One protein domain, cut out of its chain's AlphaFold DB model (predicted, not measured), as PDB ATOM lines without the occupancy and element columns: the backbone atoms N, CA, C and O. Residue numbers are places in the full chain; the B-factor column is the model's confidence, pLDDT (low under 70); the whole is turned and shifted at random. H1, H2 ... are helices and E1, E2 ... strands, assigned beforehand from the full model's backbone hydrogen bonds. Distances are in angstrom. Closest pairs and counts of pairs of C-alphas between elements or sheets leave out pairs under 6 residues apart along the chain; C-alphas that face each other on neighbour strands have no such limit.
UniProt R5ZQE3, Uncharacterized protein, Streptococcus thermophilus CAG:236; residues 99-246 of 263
ATOM      1  N   HIS A  99     -91.846 116.967 -41.648       93.12
ATOM      2  CA  HIS A  99     -92.618 115.970 -40.891       93.12
ATOM      3  C   HIS A  99     -92.113 115.859 -39.441       93.12
ATOM      4  O   HIS A  99     -91.603 114.832 -38.994       93.12
ATOM      5  N   ILE A 100     -92.233 116.961 -38.693       92.19
ATOM      6  CA  ILE A 100     -91.555 117.146 -37.400       92.19
ATOM      7  C   ILE A 100     -92.022 116.158 -36.322       92.19
ATOM      8  O   ILE A 100     -91.206 115.692 -35.530       92.19
ATOM      9  N   ALA A 101     -93.307 115.793 -36.306       92.12
ATOM     10  CA  ALA A 101     -93.846 114.811 -35.363       92.12
ATOM     11  C   ALA A 101     -93.106 113.466 -35.456       92.12
ATOM     12  O   ALA A 101     -92.605 112.949 -34.453       92.12
ATOM     13  N   ASP A 102     -92.979 112.938 -36.676       93.81
ATOM     14  CA  ASP A 102     -92.257 111.700 -36.943       93.81
ATOM     15  C   ASP A 102     -90.775 111.815 -36.595       93.81
ATOM     16  O   ASP A 102     -90.226 110.900 -35.984       93.81
ATOM     17  N   VAL A 103     -90.136 112.943 -36.927       95.50
ATOM     18  CA  VAL A 103     -88.728 113.196 -36.582       95.50
ATOM     19  C   VAL A 103     -88.508 113.057 -35.077       95.50
ATOM     20  O   VAL A 103     -87.606 112.333 -34.665       95.50
ATOM     21  N   LEU A 104     -89.347 113.679 -34.245       94.31
ATOM     22  CA  LEU A 104     -89.206 113.627 -32.784       94.31
ATOM     23  C   LEU A 104     -89.386 112.217 -32.222       94.31
ATOM     24  O   LEU A 104     -88.612 111.779 -31.367       94.31
ATOM     25  N   ILE A 105     -90.403 111.496 -32.694       93.44
ATOM     26  CA  ILE A 105     -90.705 110.140 -32.221       93.44
ATOM     27  C   ILE A 105     -89.577 109.177 -32.605       93.44
ATOM     28  O   ILE A 105     -89.114 108.383 -31.777       93.44
ATOM     29  N   LYS A 106     -89.117 109.260 -33.854       96.94
ATOM     30  CA  LYS A 106     -88.109 108.360 -34.419       96.94
ATOM     31  C   LYS A 106     -86.705 108.673 -33.908       96.94
ATOM     32  O   LYS A 106     -85.944 107.740 -33.673       96.94
ATOM     33  N   ALA A 107     -86.378 109.941 -33.657       97.31
ATOM     34  CA  ALA A 107     -85.083 110.342 -33.109       97.31
ATOM     35  C   ALA A 107     -84.777 109.664 -31.770       97.31
ATOM     36  O   ALA A 107     -83.693 109.113 -31.596       97.31
ATOM     37  N   LYS A 108     -85.747 109.641 -30.844       96.12
ATOM     38  CA  LYS A 108     -85.578 108.943 -29.563       96.12
ATOM     39  C   LYS A 108     -85.334 107.446 -29.767       96.12
ATOM     40  O   LYS A 108     -84.412 106.902 -29.175       96.12
ATOM     41  N   SER A 109     -86.121 106.818 -30.640       96.25
ATOM     42  CA  SER A 109     -86.018 105.379 -30.923       96.25
ATOM     43  C   SER A 109     -84.652 105.013 -31.516       96.25
ATOM     44  O   SER A 109     -84.062 104.007 -31.139       96.25
ATOM     45  N   LEU A 110     -84.121 105.850 -32.418       98.38
ATOM     46  CA  LEU A 110     -82.782 105.671 -32.980       98.38
ATOM     47  C   LEU A 110     -81.696 105.811 -31.911       98.38
ATOM     48  O   LEU A 110     -80.778 105.002 -31.875       98.38
ATOM     49  N   ALA A 111     -81.801 106.822 -31.048       98.00
ATOM     50  CA  ALA A 111     -80.843 107.018 -29.967       98.00
ATOM     51  C   ALA A 111     -80.841 105.827 -28.999       98.00
ATOM     52  O   ALA A 111     -79.779 105.305 -28.691       98.00
ATOM     53  N   GLU A 112     -82.019 105.355 -28.577       97.50
ATOM     54  CA  GLU A 112     -82.148 104.172 -27.719       97.50
ATOM     55  C   GLU A 112     -81.517 102.940 -28.369       97.50
ATOM     56  O   GLU A 112     -80.716 102.276 -27.723       97.50
ATOM     57  N   PHE A 113     -81.791 102.696 -29.656       97.50
ATOM     58  CA  PHE A 113     -81.171 101.600 -30.400       97.50
ATOM     59  C   PHE A 113     -79.638 101.702 -30.417       97.50
ATOM     60  O   PHE A 113     -78.960 100.745 -30.066       97.50
ATOM     61  N   VAL A 114     -79.084 102.858 -30.798       97.56
ATOM     62  CA  VAL A 114     -77.626 103.032 -30.914       97.56
ATOM     63  C   VAL A 114     -76.936 102.847 -29.565       97.56
ATOM     64  O   VAL A 114     -75.938 102.139 -29.493       97.56
ATOM     65  N   ILE A 115     -77.460 103.456 -28.497       96.81
ATOM     66  CA  ILE A 115     -76.845 103.346 -27.170       96.81
ATOM     67  C   ILE A 115     -76.957 101.926 -26.615       96.81
ATOM     68  O   ILE A 115     -76.013 101.426 -26.010       96.81
ATOM     69  N   GLU A 116     -78.083 101.256 -26.843       95.94
ATOM     70  CA  GLU A 116     -78.257  99.867 -26.433       95.94
ATOM     71  C   GLU A 116     -77.236  98.937 -27.111       95.94
ATOM     72  O   GLU A 116     -76.682  98.064 -26.443       95.94
ATOM     73  N   GLU A 117     -76.925  99.146 -28.395       95.25
ATOM     74  CA  GLU A 117     -75.892  98.369 -29.096       95.25
ATOM     75  C   GLU A 117     -74.484  98.606 -28.522       95.25
ATOM     76  O   GLU A 117     -73.711  97.657 -28.410       95.25
ATOM     77  N   ILE A 118     -74.160  99.831 -28.086       93.50
ATOM     78  CA  ILE A 118     -72.891 100.115 -27.385       93.50
ATOM     79  C   ILE A 118     -72.841  99.370 -26.060       93.50
ATOM     80  O   ILE A 118     -71.877  98.666 -25.785       93.50
ATOM     81  N   ILE A 119     -73.892  99.498 -25.245       94.81
ATOM     82  CA  ILE A 119     -73.924  98.877 -23.922       94.81
ATOM     83  C   ILE A 119     -73.795  97.358 -24.056       94.81
ATOM     84  O   ILE A 119     -73.063  96.743 -23.290       94.81
ATOM     85  N   LYS A 120     -74.446  96.741 -25.049       93.69
ATOM     86  CA  LYS A 120     -74.290  95.303 -25.324       93.69
ATOM     87  C   LYS A 120     -72.868  94.929 -25.734       93.69
ATOM     88  O   LYS A 120     -72.413  93.851 -25.368       93.69
ATOM     89  N   LYS A 121     -72.199  95.780 -26.514       92.56
ATOM     90  CA  LYS A 121     -70.833  95.546 -26.986       92.56
ATOM     91  C   LYS A 121     -69.810  95.669 -25.855       92.56
ATOM     92  O   LYS A 121     -68.921  94.829 -25.759       92.56
ATOM     93  N   ASP A 122     -69.943  96.696 -25.022       93.69
ATOM     94  CA  ASP A 122     -68.954  97.032 -23.993       93.69
ATOM     95  C   ASP A 122     -69.235  96.313 -22.660       93.69
ATOM     96  O   ASP A 122     -68.312  95.994 -21.911       93.69
ATOM     97  N   HIS A 123     -70.506  95.995 -22.385       95.38
ATOM     98  CA  HIS A 123     -70.986  95.346 -21.161       95.38
ATOM     99  C   HIS A 123     -71.958  94.203 -21.497       95.38
ATOM    100  O   HIS A 123     -73.146  94.226 -21.155       95.38
ATOM    101  N   GLU A 124     -71.447  93.188 -22.196       95.94
ATOM    102  CA  GLU A 124     -72.238  92.038 -22.638       95.94
ATOM    103  C   GLU A 124     -72.985  91.377 -21.466       95.94
ATOM    104  O   GLU A 124     -72.405  91.003 -20.447       95.94
ATOM    105  N   GLY A 125     -74.306  91.235 -21.609       95.88
ATOM    106  CA  GLY A 125     -75.172  90.649 -20.584       95.88
ATOM    107  C   GLY A 125     -75.700  91.626 -19.529       95.88
ATOM    108  O   GLY A 125     -76.479  91.192 -18.679       95.88
ATOM    109  N   LEU A 126     -75.356  92.921 -19.578       97.62
ATOM    110  CA  LEU A 126     -75.911  93.932 -18.663       97.62
ATOM    111  C   LEU A 126     -77.418  94.153 -18.865       97.62
ATOM    112  O   LEU A 126     -78.151  94.379 -17.901       97.62
ATOM    113  N   ILE A 127     -77.887  94.083 -20.113       97.19
ATOM    114  CA  ILE A 127     -79.296  94.269 -20.476       97.19
ATOM    115  C   ILE A 127     -79.919  92.912 -20.809       97.19
ATOM    116  O   ILE A 127     -79.397  92.161 -21.632       97.19
ATOM    117  N   VAL A 128     -81.069  92.624 -20.202       96.38
ATOM    118  CA  VAL A 128     -81.931  91.474 -20.518       96.38
ATOM    119  C   VAL A 128     -83.296  91.955 -20.988       96.38
ATOM    120  O   VAL A 128     -83.737  93.049 -20.642       96.38
ATOM    121  N   PHE A 129     -83.981  91.129 -21.774       95.00
ATOM    122  CA  PHE A 129     -85.290  91.462 -22.328       95.00
ATOM    123  C   PHE A 129     -86.390  90.648 -21.659       95.00
ATOM    124  O   PHE A 129     -86.385  89.419 -21.703       95.00
ATOM    125  N   ASP A 130     -87.357  91.354 -21.079       93.31
ATOM    126  CA  ASP A 130     -88.639  90.791 -20.663       93.31
ATOM    127  C   ASP A 130     -89.661  91.064 -21.775       93.31
ATOM    128  O   ASP A 130     -90.210  92.164 -21.908       93.31
ATOM    129  N   GLY A 131     -89.806  90.093 -22.679       92.38
ATOM    130  CA  GLY A 131     -90.464  90.309 -23.966       92.38
ATOM    131  C   GLY A 131     -89.697  91.334 -24.809       92.38
ATOM    132  O   GLY A 131     -88.571  91.076 -25.219       92.38
ATOM    133  N   ASN A 132     -90.305  92.499 -25.054       90.81
ATOM    134  CA  ASN A 132     -89.685  93.612 -25.793       90.81
ATOM    135  C   ASN A 132     -89.191  94.744 -24.874       90.81
ATOM    136  O   ASN A 132     -88.840  95.818 -25.360       90.81
ATOM    137  N   LEU A 133     -89.232  94.552 -23.554       94.56
ATOM    138  CA  LEU A 133     -88.867  95.580 -22.584       94.56
ATOM    139  C   LEU A 133     -87.428  95.337 -22.107       94.56
ATOM    140  O   LEU A 133     -87.198  94.337 -21.420       94.56
ATOM    141  N   PRO A 134     -86.466  96.217 -22.445       96.75
ATOM    142  CA  PRO A 134     -85.112  96.108 -21.921       96.75
ATOM    143  C   PRO A 134     -85.120  96.408 -20.419       96.75
ATOM    144  O   PRO A 134     -85.748  97.369 -19.970       96.75
ATOM    145  N   LYS A 135     -84.432  95.581 -19.637       97.25
ATOM    146  CA  LYS A 135     -84.289  95.678 -18.179       97.25
ATOM    147  C   LYS A 135     -82.829  95.436 -17.793       97.25
ATOM    148  O   LYS A 135     -82.089  94.788 -18.534       97.25
ATOM    149  N   LEU A 136     -82.414  95.941 -16.632       97.12
ATOM    150  CA  LEU A 136     -81.110  95.580 -16.069       97.12
ATOM    151  C   LEU A 136     -81.110  94.105 -15.667       97.12
ATOM    152  O   LEU A 136     -82.077  93.611 -15.086       97.12
ATOM    153  N   ASN A 137     -80.016  93.413 -15.963       97.19
ATOM    154  CA  ASN A 137     -79.831  92.028 -15.567       97.19
ATOM    155  C   ASN A 137     -79.459  91.943 -14.075       97.19
ATOM    156  O   ASN A 137     -78.353  92.349 -13.722       97.19
ATOM    157  N   PRO A 138     -80.309  91.352 -13.210       96.00
ATOM    158  CA  PRO A 138     -80.025  91.232 -11.777       96.00
ATOM    159  C   PRO A 138     -78.793  90.371 -11.468       96.00
ATOM    160  O   PRO A 138     -78.263  90.435 -10.368       96.00
ATOM    161  N   SER A 139     -78.353  89.537 -12.417       96.38
ATOM    162  CA  SER A 139     -77.162  88.693 -12.255       96.38
ATOM    163  C   SER A 139     -75.869  89.380 -12.707       96.38
ATOM    164  O   SER A 139     -74.801  88.785 -12.580       96.38
ATOM    165  N   PHE A 140     -75.942  90.589 -13.274       97.00
ATOM    166  CA  PHE A 140     -74.756  91.309 -13.732       97.00
ATOM    167  C   PHE A 140     -73.999  91.915 -12.536       97.00
ATOM    168  O   PHE A 140     -74.656  92.499 -11.670       97.00
ATOM    169  N   PRO A 141     -72.654  91.824 -12.474       95.81
ATOM    170  CA  PRO A 141     -71.875  92.235 -11.298       95.81
ATOM    171  C   PRO A 141     -72.171  93.653 -10.795       95.81
ATOM    172  O   PRO A 141     -72.346  93.855  -9.597       95.81
ATOM    173  N   ASP A 142     -72.306  94.609 -11.714       95.25
ATOM    174  CA  ASP A 142     -72.503  96.024 -11.381       95.25
ATOM    175  C   ASP A 142     -73.982  96.411 -11.207       95.25
ATOM    176  O   ASP A 142     -74.290  97.582 -10.990       95.25
ATOM    177  N   CYS A 143     -74.922  95.458 -11.301       95.81
ATOM    178  CA  CYS A 143     -76.356  95.757 -11.330       95.81
ATOM    179  C   CYS A 143     -76.810  96.570 -10.112       95.81
ATOM    180  O   CYS A 143     -77.437  97.613 -10.283       95.81
ATOM    181  N   GLU A 144     -76.458  96.142  -8.898       95.50
ATOM    182  CA  GLU A 144     -76.846  96.848  -7.670       95.50
ATOM    183  C   GLU A 144     -76.245  98.259  -7.593       95.50
ATOM    184  O   GLU A 144     -76.953  99.205  -7.255       95.50
ATOM    185  N   ALA A 145     -74.981  98.428  -7.991       96.31
ATOM    186  CA  ALA A 145     -74.319  99.732  -7.994       96.31
ATOM    187  C   ALA A 145     -74.958 100.701  -9.005       96.31
ATOM    188  O   ALA A 145     -75.168 101.875  -8.697       96.31
ATOM    189  N   ILE A 146     -75.326 100.200 -10.188       96.44
ATOM    190  CA  ILE A 146     -76.054 100.967 -11.204       96.44
ATOM    191  C   ILE A 146     -77.445 101.356 -10.691       96.44
ATOM    192  O   ILE A 146     -77.878 102.490 -10.895       96.44
ATOM    193  N   LEU A 147     -78.159 100.439 -10.029       95.00
ATOM    194  CA  LEU A 147     -79.472 100.731  -9.451       95.00
ATOM    195  C   LEU A 147     -79.382 101.838  -8.404       95.00
ATOM    196  O   LEU A 147     -80.187 102.764  -8.456       95.00
ATOM    197  N   ASP A 148     -78.399 101.771  -7.505       93.75
ATOM    198  CA  ASP A 148     -78.186 102.793  -6.478       93.75
ATOM    199  C   ASP A 148     -77.827 104.158  -7.081       93.75
ATOM    200  O   ASP A 148     -78.376 105.179  -6.656       93.75
ATOM    201  N   ASP A 149     -76.964 104.202  -8.102       94.38
ATOM    202  CA  ASP A 149     -76.623 105.455  -8.790       94.38
ATOM    203  C   ASP A 149     -77.846 106.075  -9.484       94.38
ATOM    204  O   ASP A 149     -78.155 107.258  -9.288       94.38
ATOM    205  N   ILE A 150     -78.593 105.270 -10.249       94.12
ATOM    206  CA  ILE A 150     -79.803 105.728 -10.941       94.12
ATOM    207  C   ILE A 150     -80.853 106.199  -9.931       94.12
ATOM    208  O   ILE A 150     -81.441 107.267 -10.121       94.12
ATOM    209  N   ASP A 151     -81.095 105.434  -8.867       92.19
ATOM    210  CA  ASP A 151     -82.078 105.761  -7.834       92.19
ATOM    211  C   ASP A 151     -81.742 107.092  -7.151       92.19
ATOM    212  O   ASP A 151     -82.589 107.989  -7.072       92.19
ATOM    213  N   LYS A 152     -80.470 107.282  -6.776       91.81
ATOM    214  CA  LYS A 152     -79.965 108.528  -6.192       91.81
ATOM    215  C   LYS A 152     -80.149 109.719  -7.134       91.81
ATOM    216  O   LYS A 152     -80.632 110.776  -6.710       91.81
ATOM    217  N   LYS A 153     -79.810 109.568  -8.420       91.62
ATOM    218  CA  LYS A 153     -80.024 110.609  -9.445       91.62
ATOM    219  C   LYS A 153     -81.511 110.934  -9.609       91.62
ATOM    220  O   LYS A 153     -81.883 112.109  -9.663       91.62
ATOM    221  N   MET A 154     -82.377 109.919  -9.629       89.75
ATOM    222  CA  MET A 154     -83.822 110.104  -9.753       89.75
ATOM    223  C   MET A 154     -84.426 110.808  -8.535       89.75
ATOM    224  O   MET A 154     -85.153 111.787  -8.724       89.75
ATOM    225  N   LYS A 155     -84.103 110.383  -7.308       90.38
ATOM    226  CA  LYS A 155     -84.567 111.030  -6.068       90.38
ATOM    227  C   LYS A 155     -84.160 112.497  -6.020       90.38
ATOM    228  O   LYS A 155     -85.020 113.365  -5.855       90.38
ATOM    229  N   LYS A 156     -82.886 112.787  -6.313       89.56
ATOM    230  CA  LYS A 156     -82.362 114.157  -6.403       89.56
ATOM    231  C   LYS A 156     -83.133 115.004  -7.421       89.56
ATOM    232  O   LYS A 156     -83.511 116.130  -7.113       89.56
ATOM    233  N   SER A 157     -83.402 114.468  -8.614       86.38
ATOM    234  CA  SER A 157     -84.150 115.183  -9.663       86.38
ATOM    235  C   SER A 157     -85.612 115.469  -9.295       86.38
ATOM    236  O   SER A 157     -86.201 116.420  -9.803       86.38
ATOM    237  N   ARG A 158     -86.195 114.660  -8.401       86.44
ATOM    238  CA  ARG A 158     -87.588 114.769  -7.943       86.44
ATOM    239  C   ARG A 158     -87.735 115.517  -6.617       86.44
ATOM    240  O   ARG A 158     -88.861 115.701  -6.169       86.44
ATOM    241  N   GLY A 159     -86.631 115.940  -5.996       86.88
ATOM    242  CA  GLY A 159     -86.647 116.581  -4.679       86.88
ATOM    243  C   GLY A 159     -87.138 115.657  -3.561       86.88
ATOM    244  O   GLY A 159     -87.693 116.140  -2.581       86.88
ATOM    245  N   ILE A 160     -86.985 114.340  -3.727       86.19
ATOM    246  CA  ILE A 160     -87.342 113.350  -2.706       86.19
ATOM    247  C   ILE A 160     -86.183 113.300  -1.702       86.19
ATOM    248  O   ILE A 160     -85.029 113.168  -2.115       86.19
ATOM    249  N   GLU A 161     -86.489 113.453  -0.410       77.50
ATOM    250  CA  GLU A 161     -85.515 113.290   0.682       77.50
ATOM    251  C   GLU A 161     -84.922 111.873   0.672       77.50
ATOM    252  O   GLU A 161     -85.481 110.972   0.052       77.50
ATOM    253  N   ASP A 162     -83.771 111.674   1.313       67.19
ATOM    254  CA  ASP A 162     -83.007 110.422   1.247       67.19
ATOM    255  C   ASP A 162     -83.740 109.284   1.992       67.19
ATOM    256  O   ASP A 162     -83.455 108.963   3.143       67.19
ATOM    257  N   THR A 163     -84.776 108.729   1.358       77.19
ATOM    258  CA  THR A 163     -85.562 107.603   1.863       77.19
ATOM    259  C   THR A 163     -84.867 106.294   1.515       77.19
ATOM    260  O   THR A 163     -84.363 106.137   0.401       77.19
ATOM    261  N   GLU A 164     -84.917 105.313   2.416       75.12
ATOM    262  CA  GLU A 164     -84.354 103.976   2.164       75.12
ATOM    263  C   GLU A 164     -85.065 103.235   1.015       75.12
ATOM    264  O   GLU A 164     -84.469 102.396   0.346       75.12
ATOM    265  N   GLU A 165     -86.331 103.562   0.733       83.31
ATOM    266  CA  GLU A 165     -87.095 102.927  -0.344       83.31
ATOM    267  C   GLU A 165     -86.575 103.349  -1.729       83.31
ATOM    268  O   GLU A 165     -86.528 104.542  -2.049       83.31
ATOM    269  N   ARG A 166     -86.180 102.375  -2.561       83.94
ATOM    270  CA  ARG A 166     -85.791 102.604  -3.962       83.94
ATOM    271  C   ARG A 166     -87.027 102.831  -4.838       83.94
ATOM    272  O   ARG A 166     -87.990 102.071  -4.789       83.94
ATOM    273  N   ILE A 167     -86.959 103.836  -5.705       87.31
ATOM    274  CA  ILE A 167     -87.962 104.152  -6.734       87.31
ATOM    275  C   ILE A 167     -87.603 103.571  -8.110       87.31
ATOM    276  O   ILE A 167     -88.465 103.506  -8.990       87.31
ATOM    277  N   PHE A 168     -86.347 103.157  -8.307       90.19
ATOM    278  CA  PHE A 168     -85.873 102.465  -9.504       90.19
ATOM    279  C   PHE A 168     -85.420 101.039  -9.162       90.19
ATOM    280  O   PHE A 168     -84.762 100.814  -8.150       90.19
ATOM    281  N   SER A 169     -85.790 100.055  -9.985       91.75
ATOM    282  CA  SER A 169     -85.494  98.640  -9.714       91.75
ATOM    283  C   SER A 169     -85.216  97.856 -10.993       91.75
ATOM    284  O   SER A 169     -85.469  98.333 -12.096       91.75
ATOM    285  N   VAL A 170     -84.788  96.598 -10.851       92.25
ATOM    286  CA  VAL A 170     -84.616  95.659 -11.977       92.25
ATOM    287  C   VAL A 170     -85.902  95.406 -12.772       92.25
ATOM    288  O   VAL A 170     -85.846  94.926 -13.898       92.25
ATOM    289  N   GLN A 171     -87.074  95.736 -12.216       92.69
ATOM    290  CA  GLN A 171     -88.348  95.629 -12.932       92.69
ATOM    291  C   GLN A 171     -88.637  96.835 -13.831       92.69
ATOM    292  O   GLN A 171     -89.531  96.762 -14.677       92.69
ATOM    293  N   SER A 172     -87.902  97.936 -13.668       94.31
ATOM    294  CA  SER A 172     -88.075  99.152 -14.453       94.31
ATOM    295  C   SER A 172     -87.573  98.958 -15.885       94.31
ATOM    296  O   SER A 172     -86.431  98.561 -16.109       94.31
ATOM    297  N   THR A 173     -88.417  99.287 -16.866       95.75
ATOM    298  CA  THR A 173     -88.011  99.312 -18.276       95.75
ATOM    299  C   THR A 173     -86.971 100.405 -18.511       95.75
ATOM    300  O   THR A 173     -87.193 101.574 -18.172       95.75
ATOM    301  N   LEU A 174     -85.862 100.030 -19.142       96.25
ATOM    302  CA  LEU A 174     -84.824 100.953 -19.567       96.25
ATOM    303  C   LEU A 174     -85.316 101.802 -20.736       96.25
ATOM    304  O   LEU A 174     -85.996 101.344 -21.650       96.25
ATOM    305  N   ASN A 175     -84.990 103.082 -20.669       94.56
ATOM    306  CA  ASN A 175     -85.263 104.064 -21.706       94.56
ATOM    307  C   ASN A 175     -84.033 104.961 -21.874       94.56
ATOM    308  O   ASN A 175     -83.063 104.826 -21.131       94.56
ATOM    309  N   LEU A 176     -84.084 105.921 -22.796       95.81
ATOM    310  CA  LEU A 176     -82.944 106.793 -23.089       95.81
ATOM    311  C   LEU A 176     -82.331 107.485 -21.856       95.81
ATOM    312  O   LEU A 176     -81.118 107.653 -21.804       95.81
ATOM    313  N   LEU A 177     -83.139 107.873 -20.859       94.88
ATOM    314  CA  LEU A 177     -82.615 108.459 -19.618       94.88
ATOM    315  C   LEU A 177     -81.902 107.403 -18.764       94.88
ATOM    316  O   LEU A 177     -80.839 107.679 -18.219       94.88
ATOM    317  N   SER A 178     -82.458 106.193 -18.670       95.38
ATOM    318  CA  SER A 178     -81.788 105.068 -18.009       95.38
ATOM    319  C   SER A 178     -80.449 104.755 -18.678       95.38
ATOM    320  O   SER A 178     -79.457 104.586 -17.983       95.38
ATOM    321  N   TYR A 179     -80.404 104.741 -20.013       96.38
ATOM    322  CA  TYR A 179     -79.174 104.514 -20.769       96.38
ATOM    323  C   TYR A 179     -78.135 105.614 -20.554       96.38
ATOM    324  O   TYR A 179     -76.973 105.293 -20.336       96.38
ATOM    325  N   LEU A 180     -78.537 106.890 -20.535       95.94
ATOM    326  CA  LEU A 180     -77.626 107.982 -20.177       95.94
ATOM    327  C   LEU A 180     -77.024 107.772 -18.783       95.94
ATOM    328  O   LEU A 180     -75.813 107.869 -18.630       95.94
ATOM    329  N   ASN A 181     -77.848 107.440 -17.787       95.56
ATOM    330  CA  ASN A 181     -77.352 107.232 -16.427       95.56
ATOM    331  C   ASN A 181     -76.379 106.044 -16.336       95.56
ATOM    332  O   ASN A 181     -75.401 106.131 -15.602       95.56
ATOM    333  N   ILE A 182     -76.623 104.963 -17.090       95.94
ATOM    334  CA  ILE A 182     -75.701 103.818 -17.184       95.94
ATOM    335  C   ILE A 182     -74.366 104.254 -17.801       95.94
ATOM    336  O   ILE A 182     -73.311 103.928 -17.269       95.94
ATOM    337  N   LEU A 183     -74.393 105.022 -18.892       94.56
ATOM    338  CA  LEU A 183     -73.171 105.539 -19.516       94.56
ATOM    339  C   LEU A 183     -72.397 106.481 -18.582       94.56
ATOM    340  O   LEU A 183     -71.172 106.413 -18.519       94.56
ATOM    341  N   GLU A 184     -73.095 107.343 -17.842       94.50
ATOM    342  CA  GLU A 184     -72.486 108.210 -16.828       94.50
ATOM    343  C   GLU A 184     -71.858 107.410 -15.680       94.50
ATOM    344  O   GLU A 184     -70.791 107.790 -15.208       94.50
ATOM    345  N   PHE A 185     -72.495 106.319 -15.239       95.62
ATOM    346  CA  PHE A 185     -71.949 105.425 -14.212       95.62
ATOM    347  C   PHE A 185     -70.598 104.834 -14.637       95.62
ATOM    348  O   PHE A 185     -69.675 104.773 -13.831       95.62
ATOM    349  N   TYR A 186     -70.458 104.472 -15.913       95.00
ATOM    350  CA  TYR A 186     -69.197 103.992 -16.488       95.00
ATOM    351  C   TYR A 186     -68.265 105.112 -16.985       95.00
ATOM    352  O   TYR A 186     -67.310 104.828 -17.703       95.00
ATOM    353  N   GLU A 187     -68.531 106.376 -16.642       90.81
ATOM    354  CA  GLU A 187     -67.714 107.536 -17.038       90.81
ATOM    355  C   GLU A 187     -67.475 107.629 -18.560       90.81
ATOM    356  O   GLU A 187     -66.389 107.967 -19.033       90.81
ATOM    357  N   SER A 188     -68.517 107.335 -19.344       85.12
ATOM    358  CA  SER A 188     -68.457 107.371 -20.811       85.12
ATOM    359  C   SER A 188     -68.152 108.773 -21.349       85.12
ATOM    360  O   SER A 188     -68.365 109.778 -20.671       85.12
ATOM    361  N   ASP A 189     -67.726 108.851 -22.610       87.25
ATOM    362  CA  ASP A 189     -67.322 110.096 -23.265       87.25
ATOM    363  C   ASP A 189     -68.326 111.266 -23.099       87.25
ATOM    364  O   ASP A 189     -69.542 111.140 -23.272       87.25
ATOM    365  N   SER A 190     -67.797 112.450 -22.779       86.06
ATOM    366  CA  SER A 190     -68.603 113.644 -22.486       86.06
ATOM    367  C   SER A 190     -69.344 114.212 -23.706       86.06
ATOM    368  O   SER A 190     -70.410 114.825 -23.557       86.06
ATOM    369  N   GLN A 191     -68.823 114.005 -24.921       89.50
ATOM    370  CA  GLN A 191     -69.473 114.422 -26.163       89.50
ATOM    371  C   GLN A 191     -70.676 113.521 -26.454       89.50
ATOM    372  O   GLN A 191     -71.750 114.036 -26.787       89.50
ATOM    373  N   LEU A 192     -70.548 112.213 -26.217       91.00
ATOM    374  CA  LEU A 192     -71.658 111.261 -26.266       91.00
ATOM    375  C   LEU A 192     -72.780 111.661 -25.295       91.00
ATOM    376  O   LEU A 192     -73.939 111.805 -25.700       91.00
ATOM    377  N   GLN A 193     -72.441 111.932 -24.032       93.00
ATOM    378  CA  GLN A 193     -73.416 112.393 -23.037       93.00
ATOM    379  C   GLN A 193     -74.095 113.705 -23.463       93.00
ATOM    380  O   GLN A 193     -75.311 113.861 -23.322       93.00
ATOM    381  N   THR A 194     -73.340 114.649 -24.032       93.94
ATOM    382  CA  THR A 194     -73.876 115.925 -24.539       93.94
ATOM    383  C   THR A 194     -74.858 115.706 -25.693       93.94
ATOM    384  O   THR A 194     -75.934 116.317 -25.722       93.94
ATOM    385  N   ALA A 195     -74.536 114.801 -26.622       95.62
ATOM    386  CA  ALA A 195     -75.411 114.458 -27.737       95.62
ATOM    387  C   ALA A 195     -76.739 113.855 -27.243       95.62
ATOM    388  O   ALA A 195     -77.812 114.319 -27.651       95.62
ATOM    389  N   ILE A 196     -76.679 112.895 -26.311       96.50
ATOM    390  CA  ILE A 196     -77.860 112.255 -25.708       96.50
ATOM    391  C   ILE A 196     -78.709 113.277 -24.946       96.50
ATOM    392  O   ILE A 196     -79.926 113.334 -25.139       96.50
ATOM    393  N   ASN A 197     -78.089 114.140 -24.139       95.31
ATOM    394  CA  ASN A 197     -78.786 115.200 -23.409       95.31
ATOM    395  C   ASN A 197     -79.533 116.158 -24.346       95.31
ATOM    396  O   ASN A 197     -80.677 116.537 -24.077       95.31
ATOM    397  N   GLY A 198     -78.942 116.510 -25.492       95.06
ATOM    398  CA  GLY A 198     -79.632 117.324 -26.490       95.06
ATOM    399  C   GLY A 198     -80.872 116.636 -27.078       95.06
ATOM    400  O   GLY A 198     -81.873 117.307 -27.324       95.06
ATOM    401  N   ILE A 199     -80.865 115.306 -27.218       96.19
ATOM    402  CA  ILE A 199     -82.038 114.524 -27.647       96.19
ATOM    403  C   ILE A 199     -83.090 114.477 -26.528       96.19
ATOM    404  O   ILE A 199     -84.264 114.762 -26.770       96.19
ATOM    405  N   LEU A 200     -82.674 114.200 -25.287       95.06
ATOM    406  CA  LEU A 200     -83.550 114.185 -24.108       95.06
ATOM    407  C   LEU A 200     -84.236 115.533 -23.868       95.06
ATOM    408  O   LEU A 200     -85.384 115.556 -23.422       95.06
ATOM    409  N   SER A 201     -83.590 116.648 -24.224       93.12
ATOM    410  CA  SER A 201     -84.178 117.991 -24.114       93.12
ATOM    411  C   SER A 201     -85.482 118.158 -24.911       93.12
ATOM    412  O   SER A 201     -86.291 119.036 -24.605       93.12
ATOM    413  N   LEU A 202     -85.723 117.293 -25.904       92.88
ATOM    414  CA  LEU A 202     -86.929 117.283 -26.728       92.88
ATOM    415  C   LEU A 202     -87.985 116.271 -26.256       92.88
ATOM    416  O   LEU A 202     -89.064 116.209 -26.848       92.88
ATOM    417  N   ASN A 203     -87.737 115.512 -25.180       91.00
ATOM    418  CA  ASN A 203     -88.683 114.510 -24.672       91.00
ATOM    419  C   ASN A 203     -90.046 115.106 -24.315       91.00
ATOM    420  O   ASN A 203     -91.067 114.464 -24.551       91.00
ATOM    421  N   GLY A 204     -90.071 116.323 -23.760       89.88
ATOM    422  CA  GLY A 204     -91.317 117.017 -23.436       89.88
ATOM    423  C   GLY A 204     -92.190 117.220 -24.675       89.88
ATOM    424  O   GLY A 204     -93.342 116.792 -24.696       89.88
ATOM    425  N   GLU A 205     -91.616 117.790 -25.737       91.19
ATOM    426  CA  GLU A 205     -92.323 118.017 -27.004       91.19
ATOM    427  C   GLU A 205     -92.695 116.703 -27.696       91.19
ATOM    428  O   GLU A 205     -93.829 116.530 -28.141       91.19
ATOM    429  N   ARG A 206     -91.790 115.717 -27.701       92.69
ATOM    430  CA  ARG A 206     -92.086 114.376 -28.218       92.69
ATOM    431  C   ARG A 206     -93.273 113.743 -27.494       92.69
ATOM    432  O   ARG A 206     -94.115 113.139 -28.147       92.69
ATOM    433  N   ASN A 207     -93.357 113.849 -26.167       92.38
ATOM    434  CA  ASN A 207     -94.439 113.242 -25.384       92.38
ATOM    435  C   ASN A 207     -95.780 113.947 -25.600       92.38
ATOM    436  O   ASN A 207     -96.801 113.266 -25.713       92.38
ATOM    437  N   LYS A 208     -95.779 115.279 -25.725       91.25
ATOM    438  CA  LYS A 208     -96.970 116.048 -26.119       91.25
ATOM    439  C   LYS A 208     -97.540 115.550 -27.449       91.25
ATOM    440  O   LYS A 208     -98.738 115.319 -27.547       91.25
ATOM    441  N   VAL A 209     -96.682 115.302 -28.440       90.00
ATOM    442  CA  VAL A 209     -97.105 114.786 -29.752       90.00
ATOM    443  C   VAL A 209     -97.524 113.314 -29.673       90.00
ATOM    444  O   VAL A 209     -98.621 112.956 -30.090       90.00
ATOM    445  N   ALA A 210     -96.672 112.450 -29.118       89.62
ATOM    446  CA  ALA A 210     -96.846 110.998 -29.168       89.62
ATOM    447  C   ALA A 210     -97.957 110.463 -28.251       89.62
ATOM    448  O   ALA A 210     -98.550 109.432 -28.552       89.62
ATOM    449  N   HIS A 211     -98.209 111.128 -27.121       89.69
ATOM    450  CA  HIS A 211     -99.182 110.680 -26.119       89.69
ATOM    451  C   HIS A 211    -100.300 111.696 -25.888       89.69
ATOM    452  O   HIS A 211    -101.423 111.304 -25.591       89.69
ATOM    453  N   GLY A 212    -100.004 112.988 -26.030       88.88
ATOM    454  CA  GLY A 212    -100.979 114.060 -25.833       88.88
ATOM    455  C   GLY A 212    -101.728 114.485 -27.096       88.88
ATOM    456  O   GLY A 212    -102.600 115.343 -26.986       88.88
ATOM    457  N   LEU A 213    -101.371 113.950 -28.276       88.44
ATOM    458  CA  LEU A 213    -101.899 114.372 -29.587       88.44
ATOM    459  C   LEU A 213    -101.887 115.900 -29.772       88.44
ATOM    460  O   LEU A 213    -102.767 116.479 -30.406       88.44
ATOM    461  N   SER A 214    -100.911 116.564 -29.154       88.75
ATOM    462  CA  SER A 214    -100.835 118.018 -29.104       88.75
ATOM    463  C   SER A 214    -100.175 118.582 -30.357       88.75
ATOM    464  O   SER A 214     -99.313 117.944 -30.966       88.75
ATOM    465  N   GLU A 215    -100.546 119.812 -30.701       88.44
ATOM    466  CA  GLU A 215     -99.873 120.575 -31.745       88.44
ATOM    467  C   GLU A 215     -98.400 120.825 -31.387       88.44
ATOM    468  O   GLU A 215     -98.033 120.992 -30.220       88.44
ATOM    469  N   ILE A 216     -97.549 120.856 -32.413       85.00
ATOM    470  CA  ILE A 216     -96.134 121.180 -32.269       85.00
ATOM    471  C   ILE A 216     -95.971 122.694 -32.176       85.00
ATOM    472  O   ILE A 216     -96.258 123.421 -33.126       85.00
ATOM    473  N   ASP A 217     -95.405 123.166 -31.068       80.75
ATOM    474  CA  ASP A 217     -95.019 124.567 -30.948       80.75
ATOM    475  C   ASP A 217     -93.729 124.836 -31.742       80.75
ATOM    476  O   ASP A 217     -92.605 124.566 -31.303       80.75
ATOM    477  N   THR A 218     -93.891 125.410 -32.932       73.44
ATOM    478  CA  THR A 218     -92.791 125.785 -33.836       73.44
ATOM    479  C   THR A 218     -91.852 126.847 -33.254       73.44
ATOM    480  O   THR A 218     -90.710 126.969 -33.704       73.44
ATOM    481  N   ARG A 219     -92.270 127.587 -32.215       74.81
ATOM    482  CA  ARG A 219     -91.396 128.516 -31.478       74.81
ATOM    483  C   ARG A 219     -90.423 127.750 -30.589       74.81
ATOM    484  O   ARG A 219     -89.255 128.126 -30.477       74.81
ATOM    485  N   LEU A 220     -90.891 126.656 -29.986       73.00
ATOM    486  CA  LEU A 220     -90.083 125.772 -29.150       73.00
ATOM    487  C   LEU A 220     -89.244 124.794 -29.973       73.00
ATOM    488  O   LEU A 220     -88.168 124.419 -29.508       73.00
ATOM    489  N   LEU A 221     -89.685 124.434 -31.181       82.44
ATOM    490  CA  LEU A 221     -89.001 123.562 -32.142       82.44
ATOM    491  C   LEU A 221     -88.516 124.339 -33.370       82.44
ATOM    492  O   LEU A 221     -88.949 124.129 -34.501       82.44
ATOM    493  N   SER A 222     -87.572 125.249 -33.136       84.94
ATOM    494  CA  SER A 222     -86.956 126.021 -34.213       84.94
ATOM    495  C   SER A 222     -86.120 125.145 -35.154       84.94
ATOM    496  O   SER A 222     -85.570 124.111 -34.760       84.94
ATOM    497  N   ARG A 223     -85.906 125.623 -36.389       86.12
ATOM    498  CA  ARG A 223     -84.982 124.997 -37.358       86.12
ATOM    499  C   ARG A 223     -83.595 124.729 -36.768       86.12
ATOM    500  O   ARG A 223     -82.990 123.705 -37.068       86.12
ATOM    501  N   LYS A 224     -83.106 125.610 -35.884       90.25
ATOM    502  CA  LYS A 224     -81.824 125.428 -35.187       90.25
ATOM    503  C   LYS A 224     -81.835 124.189 -34.287       90.25
ATOM    504  O   LYS A 224     -80.873 123.433 -34.307       90.25
ATOM    505  N   LYS A 225     -82.910 123.961 -33.525       91.44
ATOM    506  CA  LYS A 225     -83.029 122.775 -32.663       91.44
ATOM    507  C   LYS A 225     -83.155 121.486 -33.465       91.44
ATOM    508  O   LYS A 225     -82.548 120.492 -33.094       91.44
ATOM    509  N   LEU A 226     -83.888 121.506 -34.578       92.19
ATOM    510  CA  LEU A 226     -83.983 120.348 -35.474       92.19
ATOM    511  C   LEU A 226     -82.641 120.025 -36.138       92.19
ATOM    512  O   LEU A 226     -82.281 118.858 -36.267       92.19
ATOM    513  N   LYS A 227     -81.871 121.056 -36.506       93.81
ATOM    514  CA  LYS A 227     -80.501 120.882 -36.987       93.81
ATOM    515  C   LYS A 227     -79.610 120.257 -35.910       93.81
ATOM    516  O   LYS A 227     -78.960 119.259 -36.189       93.81
ATOM    517  N   GLN A 228     -79.657 120.778 -34.683       95.44
ATOM    518  CA  GLN A 228     -78.903 120.221 -33.557       95.44
ATOM    519  C   GLN A 228     -79.293 118.766 -33.265       95.44
ATOM    520  O   GLN A 228     -78.430 117.944 -32.991       95.44
ATOM    521  N   LEU A 229     -80.583 118.427 -33.346       96.50
ATOM    522  CA  LEU A 229     -81.057 117.054 -33.189       96.50
ATOM    523  C   LEU A 229     -80.434 116.121 -34.237       96.50
ATOM    524  O   LEU A 229     -79.937 115.055 -33.891       96.50
ATOM    525  N   SER A 230     -80.441 116.534 -35.506       96.44
ATOM    526  CA  SER A 230     -79.816 115.786 -36.603       96.44
ATOM    527  C   SER A 230     -78.305 115.633 -36.397       96.44
ATOM    528  O   SER A 230     -77.783 114.533 -36.558       96.44
ATOM    529  N   GLU A 231     -77.617 116.694 -35.965       96.62
ATOM    530  CA  GLU A 231     -76.188 116.655 -35.632       96.62
ATOM    531  C   GLU A 231     -75.905 115.694 -34.469       96.62
ATOM    532  O   GLU A 231     -75.021 114.851 -34.587       96.62
ATOM    533  N   ASN A 232     -76.698 115.733 -33.396       97.88
ATOM    534  CA  ASN A 232     -76.543 114.826 -32.259       97.88
ATOM    535  C   ASN A 232     -76.760 113.363 -32.661       97.88
ATOM    536  O   ASN A 232     -75.953 112.516 -32.302       97.88
ATOM    537  N   LEU A 233     -77.808 113.057 -33.435       98.31
ATOM    538  CA  LEU A 233     -78.038 111.697 -33.940       98.31
ATOM    539  C   LEU A 233     -76.884 111.228 -34.830       98.31
ATOM    540  O   LEU A 233     -76.449 110.087 -34.721       98.31
ATOM    541  N   ARG A 234     -76.371 112.108 -35.696       97.75
ATOM    542  CA  ARG A 234     -75.220 111.799 -36.544       97.75
ATOM    543  C   ARG A 234     -73.982 111.491 -35.706       97.75
ATOM    544  O   ARG A 234     -73.303 110.520 -36.017       97.75
ATOM    545  N   LEU A 235     -73.713 112.278 -34.663       96.44
ATOM    546  CA  LEU A 235     -72.609 112.025 -33.734       96.44
ATOM    547  C   LEU A 235     -72.745 110.654 -33.074       96.44
ATOM    548  O   LEU A 235     -71.778 109.908 -33.084       96.44
ATOM    549  N   LEU A 236     -73.946 110.261 -32.626       96.94
ATOM    550  CA  LEU A 236     -74.162 108.904 -32.107       96.94
ATOM    551  C   LEU A 236     -73.771 107.836 -33.139       96.94
ATOM    552  O   LEU A 236     -73.090 106.877 -32.813       96.94
ATOM    553  N   LEU A 237     -74.164 107.984 -34.404       98.00
ATOM    554  CA  LEU A 237     -73.828 106.990 -35.429       98.00
ATOM    555  C   LEU A 237     -72.324 106.948 -35.751       98.00
ATOM    556  O   LEU A 237     -71.789 105.872 -36.022       98.00
ATOM    557  N   VAL A 238     -71.646 108.096 -35.743       96.56
ATOM    558  CA  VAL A 238     -70.203 108.175 -36.014       96.56
ATOM    559  C   VAL A 238     -69.401 107.648 -34.827       96.56
ATOM    560  O   VAL A 238     -68.596 106.738 -35.001       96.56
ATOM    561  N   ASP A 239     -69.638 108.185 -33.634       92.88
ATOM    562  CA  ASP A 239     -68.795 107.947 -32.461       92.88
ATOM    563  C   ASP A 239     -69.059 106.557 -31.866       92.88
ATOM    564  O   ASP A 239     -68.131 105.863 -31.458       92.88
ATOM    565  N   CYS A 240     -70.316 106.109 -31.875       93.50
ATOM    566  CA  CYS A 240     -70.700 104.850 -31.245       93.50
ATOM    567  C   CYS A 240     -70.604 103.649 -32.182       93.50
ATOM    568  O   CYS A 240     -70.220 102.555 -31.770       93.50
ATOM    569  N   LEU A 241     -70.998 103.840 -33.443       94.81
ATOM    570  CA  LEU A 241     -71.064 102.761 -34.427       94.81
ATOM    571  C   LEU A 241     -69.955 102.844 -35.477       94.81
ATOM    572  O   LEU A 241     -69.874 101.954 -36.315       94.81
ATOM    573  N   GLY A 242     -69.099 103.870 -35.470       95.12
ATOM    574  CA  GLY A 242     -68.002 103.995 -36.435       95.12
ATOM    575  C   GLY A 242     -68.466 104.193 -37.882       95.12
ATOM    576  O   GLY A 242     -67.749 103.824 -38.812       95.12
ATOM    577  N   ILE A 243     -69.677 104.721 -38.101       97.44
ATOM    578  CA  ILE A 243     -70.231 104.908 -39.447       97.44
ATOM    579  C   ILE A 243     -69.548 106.096 -40.131       97.44
ATOM    580  O   ILE A 243     -69.554 107.218 -39.624       97.44
ATOM    581  N   ASP A 244     -69.008 105.868 -41.330       96.88
ATOM    582  CA  ASP A 244     -68.303 106.904 -42.083       96.88
ATOM    583  C   ASP A 244     -69.209 108.086 -42.475       96.88
ATOM    584  O   ASP A 244     -70.346 107.944 -42.944       96.88
ATOM    585  N   SER A 245     -68.659 109.294 -42.334       95.75
ATOM    586  CA  SER A 245     -69.371 110.549 -42.575       95.75
ATOM    587  C   SER A 245     -69.854 110.748 -44.023       95.75
ATOM    588  O   SER A 245     -70.728 111.588 -44.274       95.75
ATOM    589  N   SER A 246     -69.306 110.003 -44.982       95.38
ATOM    590  CA  SER A 246     -69.671 110.062 -46.398       95.38
ATOM    591  C   SER A 246     -71.015 109.409 -46.724       95.38
ATOM    592  O   SER A 246     -71.556 109.679 -47.803       95.38
TER     593      SER A 246
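Overview. This is residues 99 to 246 of the 263 residues of an uncharacterized protein of Streptococcus thermophilus CAG:236 (UniProt R5ZQE3). A long helix, H1, and a second long helix, H6, lie side by side, and the helical hairpin of H3 and H4 packs over them, H3 on H1 and H4 on both. H2 crosses H3 on its side away from H1, the short H5 packs on the beginning of H1, and a small strand hairpin, E1 and E2, lies near the end of H1. The printed part has 148 residues with six named helices and two named strands, in the order H1, E1, E2, H2, H3, H4, H5, H6; the two strands form an antiparallel sheet, and the class is mostly helix. The whole is compact, with a radius of gyration of the C-alphas of 16.3 A and spans of 43 by 38 by 30 A.

Arrangement. E1, residues 127 to 130, and E2, residues 133 to 136, are an antiparallel hairpin; N 128 and O 135 are 2.9 A apart and N 135 and O 128 2.8 A, within hydrogen-bond range. The closest C-alphas of E1 and H1, residues 100 to 122, are those of Ile 127 and Lys 120, 7.0 A apart. H1 is the hub, touching four helices. It touches H6, residues 223 to 241, at a shallow tilt of 21 degrees, the same way, closest at C-alphas 118 and 240, 6.5 A. With H3, residues 176 to 185, and H4, residues 190 to 200, H1 forms a bundle, three helices that each touch the other two. Residues 108 to 116 of H1 alone touch H3, at a shallow tilt of 34 degrees, only just short of steep; C-alphas 112 and 176 are closest, 5.4 A apart. H3 and H4 are a helical hairpin, at a shallow tilt of 21 degrees, closest at C-alphas 180 and 193, 6.7 A. H4 touches H6 at a steep tilt of 47 degrees, opposite ways, with C-alphas 195 and 232 closest, 4.7 A apart. H2, residues 143 to 158, touches H3 with residues 146 to 150 alone, at a steep tilt of 64 degrees; C-alphas 150 and 181 are closest, 6.2 A apart. H1 and H2 are apart. H5, residues 203 to 210, touches residues 101 to 105 of H1 alone, closest at C-alphas 206 and 104, 5.5 A. Every O i to N i+4 pair is within hydrogen-bond range in H2, H3, H4, H5 and H6, and 17 of 19 in H1.

Along the chain. H1 begins at C-alpha 100, (-91.555, 117.146, -37.400), and measures 33.1 A. H6 measures 26.4 A and ends at C-alpha 241, (-71.064, 102.761, -34.427). H2 measures 22.3 A, H4 15.0 A and H3 14.2 A.

Size, cuts and confidence. The two C-alphas farthest apart, of Glu 164 and Ser 246, are 51.1 A apart. The printed part has no cut. The links H2 to H3 and H5 to H6 are long, with 17 and 12 residues. The mean pLDDT of the printed part is 92.5, and residue 162 is under 70.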